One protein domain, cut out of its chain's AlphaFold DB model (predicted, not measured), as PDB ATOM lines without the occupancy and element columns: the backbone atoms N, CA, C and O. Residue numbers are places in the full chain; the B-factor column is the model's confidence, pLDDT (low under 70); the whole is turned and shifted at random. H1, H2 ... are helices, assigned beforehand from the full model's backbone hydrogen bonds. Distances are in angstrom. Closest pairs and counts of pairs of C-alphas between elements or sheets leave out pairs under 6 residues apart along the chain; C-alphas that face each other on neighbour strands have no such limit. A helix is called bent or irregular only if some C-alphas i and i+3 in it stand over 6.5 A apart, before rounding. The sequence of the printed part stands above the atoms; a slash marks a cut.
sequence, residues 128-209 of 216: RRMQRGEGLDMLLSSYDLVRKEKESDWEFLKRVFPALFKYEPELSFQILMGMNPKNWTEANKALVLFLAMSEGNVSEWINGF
ATOM      1  N   ARG A 128     -35.877  13.701 -36.858       50.50
ATOM      2  CA  ARG A 128     -36.365  12.331 -37.052       50.50
ATOM      3  C   ARG A 128     -37.884  12.241 -37.210       50.50
ATOM      4  O   ARG A 128     -38.357  11.318 -37.863       50.50
ATOM      5  N   ARG A 129     -38.668  13.191 -36.675       50.34
ATOM      6  CA  ARG A 129     -40.141  13.199 -36.818       50.34
ATOM      7  C   ARG A 129     -40.599  13.488 -38.248       50.34
ATOM      8  O   ARG A 129     -41.593  12.917 -38.673       50.34
ATOM      9  N   MET A 130     -39.878  14.330 -38.995       53.97
ATOM     10  CA  MET A 130     -40.175  14.590 -40.415       53.97
ATOM     11  C   MET A 130     -39.714  13.463 -41.342       53.97
ATOM     12  O   MET A 130     -40.054  13.441 -42.518       53.97
ATOM     13  N   GLN A 131     -38.925  12.531 -40.814       62.94
ATOM     14  CA  GLN A 131     -38.304  11.444 -41.562       62.94
ATOM     15  C   GLN A 131     -39.021  10.111 -41.319       62.94
ATOM     16  O   GLN A 131     -38.470   9.057 -41.627       62.94
ATOM     17  N   ARG A 132     -40.248  10.152 -40.771       66.94
ATOM     18  CA  ARG A 132     -41.096   8.980 -40.501       66.94
ATOM     19  C   ARG A 132     -42.573   9.212 -40.823       66.94
ATOM     20  O   ARG A 132     -43.024  10.356 -40.908       66.94
ATOM     21  N   GLY A 133     -43.316   8.114 -40.981       72.69
ATOM     22  CA  GLY A 133     -44.763   8.092 -41.219       72.69
ATOM     23  C   GLY A 133     -45.223   9.013 -42.353       72.69
ATOM     24  O   GLY A 133     -44.571   9.115 -43.389       72.69
ATOM     25  N   GLU A 134     -46.329   9.724 -42.128       59.66
ATOM     26  CA  GLU A 134     -46.921  10.660 -43.100       59.66
ATOM     27  C   GLU A 134     -45.976  11.814 -43.476       59.66
ATOM     28  O   GLU A 134     -45.994  12.287 -44.611       59.66
ATOM     29  N   GLY A 135     -45.102  12.238 -42.553       60.28
ATOM     30  CA  GLY A 135     -44.098  13.271 -42.820       60.28
ATOM     31  C   GLY A 135     -43.050  12.814 -43.837       60.28
ATOM     32  O   GLY A 135     -42.713  13.565 -44.753       60.28
ATOM     33  N   LEU A 136     -42.598  11.561 -43.722       72.12
ATOM     34  CA  LEU A 136     -41.701  10.945 -44.700       72.12
ATOM     35  C   LEU A 136     -42.378  10.784 -46.062       72.12
ATOM     36  O   LEU A 136     -41.765  11.067 -47.089       72.12
ATOM     37  N   ASP A 137     -43.637  10.347 -46.068       70.00
ATOM     38  CA  ASP A 137     -44.409  10.119 -47.296       70.00
ATOM     39  C   ASP A 137     -44.565  11.405 -48.086       70.00
ATOM     40  O   ASP A 137     -44.310  11.449 -49.288       70.00
ATOM     41  N   MET A 138     -44.917  12.474 -47.387       62.19
ATOM     42  CA  MET A 138     -45.055  13.792 -47.969       62.19
ATOM     43  C   MET A 138     -43.719  14.339 -48.482       62.19
ATOM     44  O   MET A 138     -43.660  14.815 -49.615       62.19
ATOM     45  N   LEU A 139     -42.639  14.217 -47.702       67.38
ATOM     46  CA  LEU A 139     -41.300  14.655 -48.109       67.38
ATOM     47  C   LEU A 139     -40.826  13.942 -49.382       67.38
ATOM     48  O   LEU A 139     -40.246  14.566 -50.263       67.38
ATOM     49  N   LEU A 140     -41.056  12.635 -49.483       76.69
ATOM     50  CA  LEU A 140     -40.618  11.843 -50.631       76.69
ATOM     51  C   LEU A 140     -41.565  11.973 -51.833       76.69
ATOM     52  O   LEU A 140     -41.116  11.863 -52.975       76.69
ATOM     53  N   SER A 141     -42.836  12.319 -51.609       71.94
ATOM     54  CA  SER A 141     -43.799  12.565 -52.688       71.94
ATOM     55  C   SER A 141     -43.382  13.705 -53.624       71.94
ATOM     56  O   SER A 141     -43.652  13.625 -54.820       71.94
ATOM     57  N   SER A 142     -42.648  14.718 -53.137       68.88
ATOM     58  CA  SER A 142     -42.134  15.809 -53.983       68.88
ATOM     59  C   SER A 142     -41.059  15.363 -54.980       68.88
ATOM     60  O   SER A 142     -40.673  16.136 -55.853       68.88
ATOM     61  N   TYR A 143     -40.554  14.139 -54.823       71.88
ATOM     62  CA  TYR A 143     -39.585  13.489 -55.702       71.88
ATOM     63  C   TYR A 143     -40.220  12.339 -56.505       71.88
ATOM     64  O   TYR A 143     -39.499  11.494 -57.032       71.88
ATOM     65  N   ASP A 144     -41.556  12.268 -56.555       79.38
ATOM     66  CA  ASP A 144     -42.330  11.166 -57.144       79.38
ATOM     67  C   ASP A 144     -42.041   9.792 -56.497       79.38
ATOM     68  O   ASP A 144     -42.261   8.729 -57.085       79.38
ATOM     69  N   LEU A 145     -41.557   9.793 -55.250       84.06
ATOM     70  CA  LEU A 145     -41.245   8.594 -54.479       84.06
ATOM     71  C   LEU A 145     -42.394   8.310 -53.507       84.06
ATOM     72  O   LEU A 145     -42.523   8.951 -52.470       84.06
ATOM     73  N   VAL A 146     -43.232   7.329 -53.844       87.94
ATOM     74  CA  VAL A 146     -44.452   7.006 -53.083       87.94
ATOM     75  C   VAL A 146     -44.306   5.678 -52.342       87.94
ATOM     76  O   VAL A 146     -43.730   4.715 -52.869       87.94
ATOM     77  N   ARG A 147     -44.831   5.625 -51.114       87.56
ATOM     78  CA  ARG A 147     -44.878   4.423 -50.277       87.56
ATOM     79  C   ARG A 147     -45.834   3.382 -50.858       87.56
ATOM     80  O   ARG A 147     -46.922   3.709 -51.332       87.56
ATOM     81  N   LYS A 148     -45.438   2.111 -50.809       93.12
ATOM     82  CA  LYS A 148     -46.313   0.993 -51.179       93.12
ATOM     83  C   LYS A 148     -47.253   0.632 -50.031       93.12
ATOM     84  O   LYS A 148     -46.943   0.828 -48.861       93.12
ATOM     85  N   GLU A 149     -48.399   0.052 -50.365       88.88
ATOM     86  CA  GLU A 149     -49.350  -0.408 -49.355       88.88
ATOM     87  C   GLU A 149     -48.662  -1.356 -48.349       88.88
ATOM     88  O   GLU A 149     -48.014  -2.320 -48.755       88.88
ATOM     89  N   LYS A 150     -48.809  -1.070 -47.045       88.94
ATOM     90  CA  LYS A 150     -48.222  -1.821 -45.910       88.94
ATOM     91  C   LYS A 150     -46.690  -1.803 -45.804       88.94
ATOM     92  O   LYS A 150     -46.145  -2.537 -44.987       88.94
ATOM     93  N   GLU A 151     -46.002  -0.974 -46.583       90.75
ATOM     94  CA  GLU A 151     -44.551  -0.814 -46.490       90.75
ATOM     95  C   GLU A 151     -44.174  -0.032 -45.223       90.75
ATOM     96  O   GLU A 151     -44.670   1.076 -44.987       90.75
ATOM     97  N   SER A 152     -43.300  -0.598 -44.390       89.25
ATOM     98  CA  SER A 152     -42.778   0.104 -43.212       89.25
ATOM     99  C   SER A 152     -41.877   1.278 -43.612       89.25
ATOM    100  O   SER A 152     -41.353   1.317 -44.723       89.25
ATOM    101  N   ASP A 153     -41.663   2.238 -42.702       84.06
ATOM    102  CA  ASP A 153     -40.779   3.394 -42.956       84.06
ATOM    103  C   ASP A 153     -39.402   2.949 -43.435       84.06
ATOM    104  O   ASP A 153     -38.857   3.488 -44.393       84.06
ATOM    105  N   TRP A 154     -38.866   1.908 -42.809       88.62
ATOM    106  CA  TRP A 154     -37.544   1.415 -43.136       88.62
ATOM    107  C   TRP A 154     -37.477   0.733 -44.504       88.62
ATOM    108  O   TRP A 154     -36.542   0.970 -45.268       88.62
ATOM    109  N   GLU A 155     -38.471  -0.087 -44.845       90.75
ATOM    110  CA  GLU A 155     -38.553  -0.705 -46.174       90.75
ATOM    111  C   GLU A 155     -38.710   0.356 -47.265       90.75
ATOM    112  O   GLU A 155     -38.040   0.284 -48.300       90.75
ATOM    113  N   PHE A 156     -39.526   1.379 -46.997       91.62
ATOM    114  CA  PHE A 156     -39.720   2.502 -47.896       91.62
ATOM    115  C   PHE A 156     -38.409   3.261 -48.118       91.62
ATOM    116  O   PHE A 156     -37.992   3.440 -49.265       91.62
ATOM    117  N   LEU A 157     -37.707   3.613 -47.036       88.44
ATOM    118  CA  LEU A 157     -36.406   4.277 -47.085       88.44
ATOM    119  C   LEU A 157     -35.372   3.461 -47.858       88.44
ATOM    120  O   LEU A 157     -34.766   3.996 -48.781       88.44
ATOM    121  N   LYS A 158     -35.198   2.165 -47.565       90.69
ATOM    122  CA  LYS A 158     -34.246   1.314 -48.304       90.69
ATOM    123  C   LYS A 158     -34.499   1.330 -49.804       90.69
ATOM    124  O   LYS A 158     -33.556   1.404 -50.590       90.69
ATOM    125  N   ARG A 159     -35.767   1.235 -50.205       91.81
ATOM    126  CA  ARG A 159     -36.152   1.166 -51.615       91.81
ATOM    127  C   ARG A 159     -35.869   2.470 -52.347       91.81
ATOM    128  O   ARG A 159     -35.427   2.438 -53.493       91.81
ATOM    129  N   VAL A 160     -36.172   3.601 -51.720       91.38
ATOM    130  CA  VAL A 160     -36.091   4.914 -52.372       91.38
ATOM    131  C   VAL A 160     -34.733   5.584 -52.215       91.38
ATOM    132  O   VAL A 160     -34.382   6.413 -53.049       91.38
ATOM    133  N   PHE A 161     -33.939   5.195 -51.214       89.88
ATOM    134  CA  PHE A 161     -32.640   5.796 -50.916       89.88
ATOM    135  C   PHE A 161     -31.685   5.816 -52.118       89.88
ATOM    136  O   PHE A 161     -31.143   6.881 -52.382       89.88
ATOM    137  N   PRO A 162     -31.497   4.739 -52.913       89.56
ATOM    138  CA  PRO A 162     -30.587   4.796 -54.061       89.56
ATOM    139  C   PRO A 162     -31.033   5.797 -55.130       89.56
ATOM    140  O   PRO A 162     -30.206   6.488 -55.722       89.56
ATOM    141  N   ALA A 163     -32.346   5.883 -55.368       88.12
ATOM    142  CA  ALA A 163     -32.912   6.832 -56.316       88.12
ATOM    143  C   ALA A 163     -32.749   8.263 -55.795       88.12
ATOM    144  O   ALA A 163     -32.183   9.097 -56.495       88.12
ATOM    145  N   LEU A 164     -33.162   8.525 -54.552       85.56
ATOM    146  CA  LEU A 164     -33.045   9.839 -53.928       85.56
ATOM    147  C   LEU A 164     -31.585  10.290 -53.837       85.56
ATOM    148  O   LEU A 164     -31.290  11.431 -54.165       85.56
ATOM    149  N   PHE A 165     -30.661   9.396 -53.482       87.19
ATOM    150  CA  PHE A 165     -29.245   9.716 -53.305       87.19
ATOM    151  C   PHE A 165     -28.581  10.149 -54.613       87.19
ATOM    152  O   PHE A 165     -27.693  10.991 -54.592       87.19
ATOM    153  N   LYS A 166     -29.040   9.640 -55.762       82.75
ATOM    154  CA  LYS A 166     -28.543  10.072 -57.076       82.75
ATOM    155  C   LYS A 166     -28.863  11.541 -57.377       82.75
ATOM    156  O   LYS A 166     -28.083  12.198 -58.061       82.75
ATOM    157  N   TYR A 167     -30.003  12.036 -56.900       79.44
ATOM    158  CA  TYR A 167     -30.440  13.418 -57.118       79.44
ATOM    159  C   TYR A 167     -30.017  14.343 -55.973       79.44
ATOM    160  O   TYR A 167     -29.603  15.474 -56.202       79.44
ATOM    161  N   GLU A 168     -30.122  13.847 -54.743       80.62
ATOM    162  CA  GLU A 168     -30.029  14.593 -53.491       80.62
ATOM    163  C   GLU A 168     -29.247  13.775 -52.435       80.62
ATOM    164  O   GLU A 168     -29.836  13.253 -51.471       80.62
ATOM    165  N   PRO A 169     -27.912  13.639 -52.582       80.50
ATOM    166  CA  PRO A 169     -27.081  12.841 -51.676       80.50
ATOM    167  C   PRO A 169     -27.196  13.284 -50.214       80.50
ATOM    168  O   PRO A 169     -27.347  12.464 -49.306       80.50
ATOM    169  N   GLU A 170     -27.181  14.602 -49.989       76.25
ATOM    170  CA  GLU A 170     -27.249  15.178 -48.648       76.25
ATOM    171  C   GLU A 170     -28.609  14.943 -47.985       76.25
ATOM    172  O   GLU A 170     -28.664  14.652 -46.791       76.25
ATOM    173  N   LEU A 171     -29.708  15.013 -48.754       73.62
ATOM    174  CA  LEU A 171     -31.053  14.738 -48.232       73.62
ATOM    175  C   LEU A 171     -31.171  13.302 -47.769       73.62
ATOM    176  O   LEU A 171     -31.659  13.027 -46.680       73.62
ATOM    177  N   SER A 172     -30.723  12.397 -48.628       80.50
ATOM    178  CA  SER A 172     -30.837  10.964 -48.413       80.50
ATOM    179  C   SER A 172     -30.143  10.585 -47.116       80.50
ATOM    180  O   SER A 172     -30.726   9.915 -46.268       80.50
ATOM    181  N   PHE A 173     -28.935  11.111 -46.902       78.50
ATOM    182  CA  PHE A 173     -28.210  10.920 -45.653       78.50
ATOM    183  C   PHE A 173     -28.841  11.626 -44.463       78.50
ATOM    184  O   PHE A 173     -28.857  11.063 -43.374       78.50
ATOM    185  N   GLN A 174     -29.381  12.830 -44.637       75.44
ATOM    186  CA  GLN A 174     -30.086  13.521 -43.563       75.44
ATOM    187  C   GLN A 174     -31.289  12.703 -43.079       75.44
ATOM    188  O   GLN A 174     -31.478  12.590 -41.868       75.44
ATOM    189  N   ILE A 175     -32.058  12.132 -44.012       75.88
ATOM    190  CA  ILE A 175     -33.204  11.253 -43.747       75.88
ATOM    191  C   ILE A 175     -32.757   9.957 -43.076       75.88
ATOM    192  O   ILE A 175     -33.388   9.510 -42.129       75.88
ATOM    193  N   LEU A 176     -31.660   9.361 -43.542       78.31
ATOM    194  CA  LEU A 176     -31.143   8.111 -42.986       78.31
ATOM    195  C   LEU A 176     -30.532   8.275 -41.591       78.31
ATOM    196  O   LEU A 176     -30.556   7.345 -40.795       78.31
ATOM    197  N   MET A 177     -29.939   9.433 -41.307       72.56
ATOM    198  CA  MET A 177     -29.193   9.670 -40.071       72.56
ATOM    199  C   MET A 177     -30.019  10.366 -38.991       72.56
ATOM    200  O   MET A 177     -29.517  10.535 -37.881       72.56
ATOM    201  N   GLY A 178     -31.233  10.846 -39.281       68.56
ATOM    202  CA  GLY A 178     -31.973  11.620 -38.284       68.56
ATOM    203  C   GLY A 178     -31.380  12.995 -38.007       68.56
ATOM    204  O   GLY A 178     -31.740  13.629 -37.019       68.56
ATOM    205  N   MET A 179     -30.407  13.434 -38.809       64.06
ATOM    206  CA  MET A 179     -29.443  14.445 -38.387       64.06
ATOM    207  C   MET A 179     -29.172  15.466 -39.480       64.06
ATOM    208  O   MET A 179     -28.848  15.126 -40.617       64.06
ATOM    209  N   ASN A 180     -29.232  16.738 -39.091       60.50
ATOM    210  CA  ASN A 180     -28.906  17.857 -39.963       60.50
ATOM    211  C   ASN A 180     -27.446  17.768 -40.470       60.50
ATOM    212  O   ASN A 180     -26.561  17.529 -39.644       60.50
ATOM    213  N   PRO A 181     -27.174  18.037 -41.765       62.12
ATOM    214  CA  PRO A 181     -25.819  18.088 -42.327       62.12
ATOM    215  C   PRO A 181     -24.811  18.944 -41.554       62.12
ATOM    216  O   PRO A 181     -23.617  18.666 -41.560       62.12
ATOM    217  N   LYS A 182     -25.269  19.966 -40.828       59.00
ATOM    218  CA  LYS A 182     -24.403  20.812 -39.992       59.00
ATOM    219  C   LYS A 182     -23.823  20.082 -38.778       59.00
ATOM    220  O   LYS A 182     -22.727  20.414 -38.342       59.00
ATOM    221  N   ASN A 183     -24.525  19.072 -38.268       58.56
ATOM    222  CA  ASN A 183     -24.071  18.248 -37.144       58.56
ATOM    223  C   ASN A 183     -23.213  17.061 -37.609       58.56
ATOM    224  O   ASN A 183     -22.835  16.208 -36.807       58.56
ATOM    225  N   TRP A 184     -22.928  16.969 -38.909       71.62
ATOM    226  CA  TRP A 184     -22.120  15.896 -39.460       71.62
ATOM    227  C   TRP A 184     -20.655  16.099 -39.107       71.62
ATOM    228  O   TRP A 184     -20.066  17.149 -39.372       71.62
ATOM    229  N   THR A 185     -20.047  15.050 -38.563       79.31
ATOM    230  CA  THR A 185     -18.595  15.002 -38.409       79.31
ATOM    231  C   THR A 185     -17.922  14.935 -39.783       79.31
ATOM    232  O   THR A 185     -18.551  14.593 -40.788       79.31
ATOM    233  N   GLU A 186     -16.618  15.192 -39.841       76.44
ATOM    234  CA  GLU A 186     -15.847  14.994 -41.076       76.44
ATOM    235  C   GLU A 186     -15.935  13.546 -41.591       76.44
ATOM    236  O   GLU A 186     -15.943  13.326 -42.800       76.44
ATOM    237  N   ALA A 187     -16.112  12.562 -40.702       79.00
ATOM    238  CA  ALA A 187     -16.340  11.173 -41.096       79.00
ATOM    239  C   ALA A 187     -17.694  10.979 -41.804       79.00
ATOM    240  O   ALA A 187     -17.766  10.268 -42.804       79.00
ATOM    241  N   ASN A 188     -18.757  11.646 -41.339       78.69
ATOM    242  CA  ASN A 188     -20.062  11.627 -42.006       78.69
ATOM    243  C   ASN A 188     -19.964  12.243 -43.410       78.69
ATOM    244  O   ASN A 188     -20.434  11.647 -44.374       78.69
ATOM    245  N   LYS A 189     -19.316  13.407 -43.538       80.00
ATOM    246  CA  LYS A 189     -19.136  14.089 -44.832       80.00
ATOM    247  C   LYS A 189     -18.306  13.247 -45.802       80.00
ATOM    248  O   LYS A 189     -18.681  13.098 -46.963       80.00
ATOM    249  N   ALA A 190     -17.216  12.652 -45.315       82.44
ATOM    250  CA  ALA A 190     -16.367  11.764 -46.102       82.44
ATOM    251  C   ALA A 190     -17.130  10.526 -46.600       82.44
ATOM    252  O   ALA A 190     -16.948  10.128 -47.748       82.44
ATOM    253  N   LEU A 191     -18.015   9.954 -45.778       82.31
ATOM    254  CA  LEU A 191     -18.869   8.833 -46.172       82.31
ATOM    255  C   LEU A 191     -19.847   9.213 -47.294       82.31
ATOM    256  O   LEU A 191     -19.985   8.456 -48.253       82.31
ATOM    257  N   VAL A 192     -20.485  10.386 -47.212       80.88
ATOM    258  CA  VAL A 192     -21.375  10.874 -48.282       80.88
ATOM    259  C   VAL A 192     -20.608  11.055 -49.589       80.88
ATOM    260  O   VAL A 192     -21.051  10.556 -50.623       80.88
ATOM    261  N   LEU A 193     -19.436  11.701 -49.545       80.94
ATOM    262  CA  LEU A 193     -18.578  11.847 -50.726       80.94
ATOM    263  C   LEU A 193     -18.157  10.489 -51.292       80.94
ATOM    264  O   LEU A 193     -18.239  10.278 -52.498       80.94
ATOM    265  N   PHE A 194     -17.715   9.569 -50.435       83.56
ATOM    266  CA  PHE A 194     -17.289   8.235 -50.848       83.56
ATOM    267  C   PHE A 194     -18.400   7.502 -51.605       83.56
ATOM    268  O   PHE A 194     -18.164   6.970 -52.687       83.56
ATOM    269  N   LEU A 195     -19.623   7.527 -51.076       82.38
ATOM    270  CA  LEU A 195     -20.760   6.874 -51.718       82.38
ATOM    271  C   LEU A 195     -21.171   7.573 -53.016       82.38
ATOM    272  O   LEU A 195     -21.457   6.881 -53.992       82.38
ATOM    273  N   ALA A 196     -21.118   8.908 -53.073       80.25
ATOM    274  CA  ALA A 196     -21.367   9.674 -54.296       80.25
ATOM    275  C   ALA A 196     -20.357   9.353 -55.409       80.25
ATOM    276  O   ALA A 196     -20.734   9.273 -56.575       80.25
ATOM    277  N   MET A 197     -19.096   9.105 -55.050       79.12
ATOM    278  CA  MET A 197     -18.044   8.712 -55.992       79.12
ATOM    279  C   MET A 197     -18.096   7.231 -56.390       79.12
ATOM    280  O   MET A 197     -17.442   6.836 -57.348       79.12
ATOM    281  N   SER A 198     -18.840   6.394 -55.662       70.62
ATOM    282  CA  SER A 198     -18.785   4.936 -55.832       70.62
ATOM    283  C   SER A 198     -19.612   4.373 -56.999       70.62
ATOM    284  O   SER A 198     -19.628   3.156 -57.154       70.62
ATOM    285  N   GLU A 199     -20.299   5.216 -57.788       59.00
ATOM    286  CA  GLU A 199     -21.085   4.934 -59.022       59.00
ATOM    287  C   GLU A 199     -22.028   3.699 -59.053       59.00
ATOM    288  O   GLU A 199     -22.709   3.470 -60.050       59.00
ATOM    289  N   GLY A 200     -22.161   2.922 -57.977       55.09
ATOM    290  CA  GLY A 200     -22.973   1.699 -57.971       55.09
ATOM    291  C   GLY A 200     -23.147   1.004 -56.621       55.09
ATOM    292  O   GLY A 200     -23.976   0.106 -56.518       55.09
ATOM    293  N   ASN A 201     -22.446   1.424 -55.562       75.69
ATOM    294  CA  ASN A 201     -22.433   0.680 -54.295       75.69
ATOM    295  C   ASN A 201     -23.475   1.159 -53.259       75.69
ATOM    296  O   ASN A 201     -23.564   0.638 -52.152       75.69
ATOM    297  N   VAL A 202     -24.296   2.154 -53.602       84.12
ATOM    298  CA  VAL A 202     -25.252   2.765 -52.659       84.12
ATOM    299  C   VAL A 202     -26.403   1.817 -52.305       84.12
ATOM    300  O   VAL A 202     -26.807   1.740 -51.144       84.12
ATOM    301  N   SER A 203     -26.900   1.051 -53.282       85.31
ATOM    302  CA  SER A 203     -27.944   0.040 -53.066       85.31
ATOM    303  C   SER A 203     -27.461  -1.118 -52.195       85.31
ATOM    304  O   SER A 203     -28.206  -1.597 -51.343       85.31
ATOM    305  N   GLU A 204     -26.229  -1.583 -52.388       85.38
ATOM    306  CA  GLU A 204     -25.646  -2.639 -51.551       85.38
ATOM    307  C   GLU A 204     -25.380  -2.118 -50.138       85.38
ATOM    308  O   GLU A 204     -25.746  -2.767 -49.158       85.38
ATOM    309  N   TRP A 205     -24.848  -0.898 -50.030       87.50
ATOM    310  CA  TRP A 205     -24.578  -0.246 -48.757       87.50
ATOM    311  C   TRP A 205     -25.837  -0.094 -47.894       87.50
ATOM    312  O   TRP A 205     -25.833  -0.523 -46.741       87.50
ATOM    313  N   ILE A 206     -26.940   0.435 -48.443       86.25
ATOM    314  CA  ILE A 206     -28.180   0.629 -47.670       86.25
ATOM    315  C   ILE A 206     -28.837  -0.705 -47.277       86.25
ATOM    316  O   ILE A 206     -29.414  -0.830 -46.196       86.25
ATOM    317  N   ASN A 207     -28.712  -1.736 -48.118       86.50
ATOM    318  CA  ASN A 207     -29.225  -3.073 -47.811       86.50
ATOM    319  C   ASN A 207     -28.363  -3.831 -46.793       86.50
ATOM    320  O   ASN A 207     -28.871  -4.753 -46.154       86.50
ATOM    321  N   GLY A 208     -27.108  -3.417 -46.590       84.69
ATOM    322  CA  GLY A 208     -26.222  -3.941 -45.550       84.69
ATOM    323  C   GLY A 208     -26.668  -3.614 -44.121       84.69
ATOM    324  O   GLY A 208     -26.195  -4.242 -43.176       84.69
ATOM    325  N   PHE A 209     -27.599  -2.671 -43.940       82.94
ATOM    326  CA  PHE A 209     -28.159  -2.349 -42.630       82.94
ATOM    327  C   PHE A 209     -29.226  -3.382 -42.212       82.94
ATOM    328  O   PHE A 209     -30.259  -3.528 -42.889       82.94
TER     329      PHE A 209
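Overview. This is residues 128 to 209 of the 216 residues of an uncharacterized protein of Candidatus Gracilibacteria bacterium CG17_big_fil_post_rev_8_21_14_2_50_48_13 (UniProt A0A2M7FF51). A helical hairpin of H3 and H4 makes the core; H6 runs beside H3, H5 packs on H4 at one end of the long axis, and H1 and H2 form a corner at the other. This all-helix part has 82 residues with six named helices, H1 to H6 in order. It is compact, with a radius of gyration of the C-alphas of 12.4 A, spanning 36 by 26 by 22 A.

Arrangement. H3, residues 153 to 167, is irregular: C-alphas 159 and 162 are 7.1 A apart. It forms a hairpin with H4, residues 169 to 177, at a shallow tilt of 20 degrees, opposite ways; the closest C-alphas, of Phe 165 and Ser 172, are 5.3 A apart. Residues 158 to 162 of H3 touch H6, residues 202 to 207, closest at C-alphas 162 and 203, 5.5 A. Residues 192 to 196 of H5, residues 186 to 197, touch H4, closest at C-alphas 192 and 169, 6.9 A. H1, residues 128 to 131, and H2, residues 133 to 141, touch only at the corner, closest at C-alphas 130 and 136, 5.8 A. Each O i to N i+4 pair is within hydrogen-bond range in H2, H4, H5 and H6, and 8 of 11 in H3; H1 is too short for one.

Along the chain. H3 measures 20.2 A from C-alpha 153 at (-40.779, 3.394, -42.956), and H5 16.3 A; H6 ends at C-alpha 207, (-29.225, -3.073, -47.811).

Size, cuts and confidence. The printed part has no cut; the link from H2 to H3 is long. Residues under pLDDT 70 include 128 to 132 and 178 to 183.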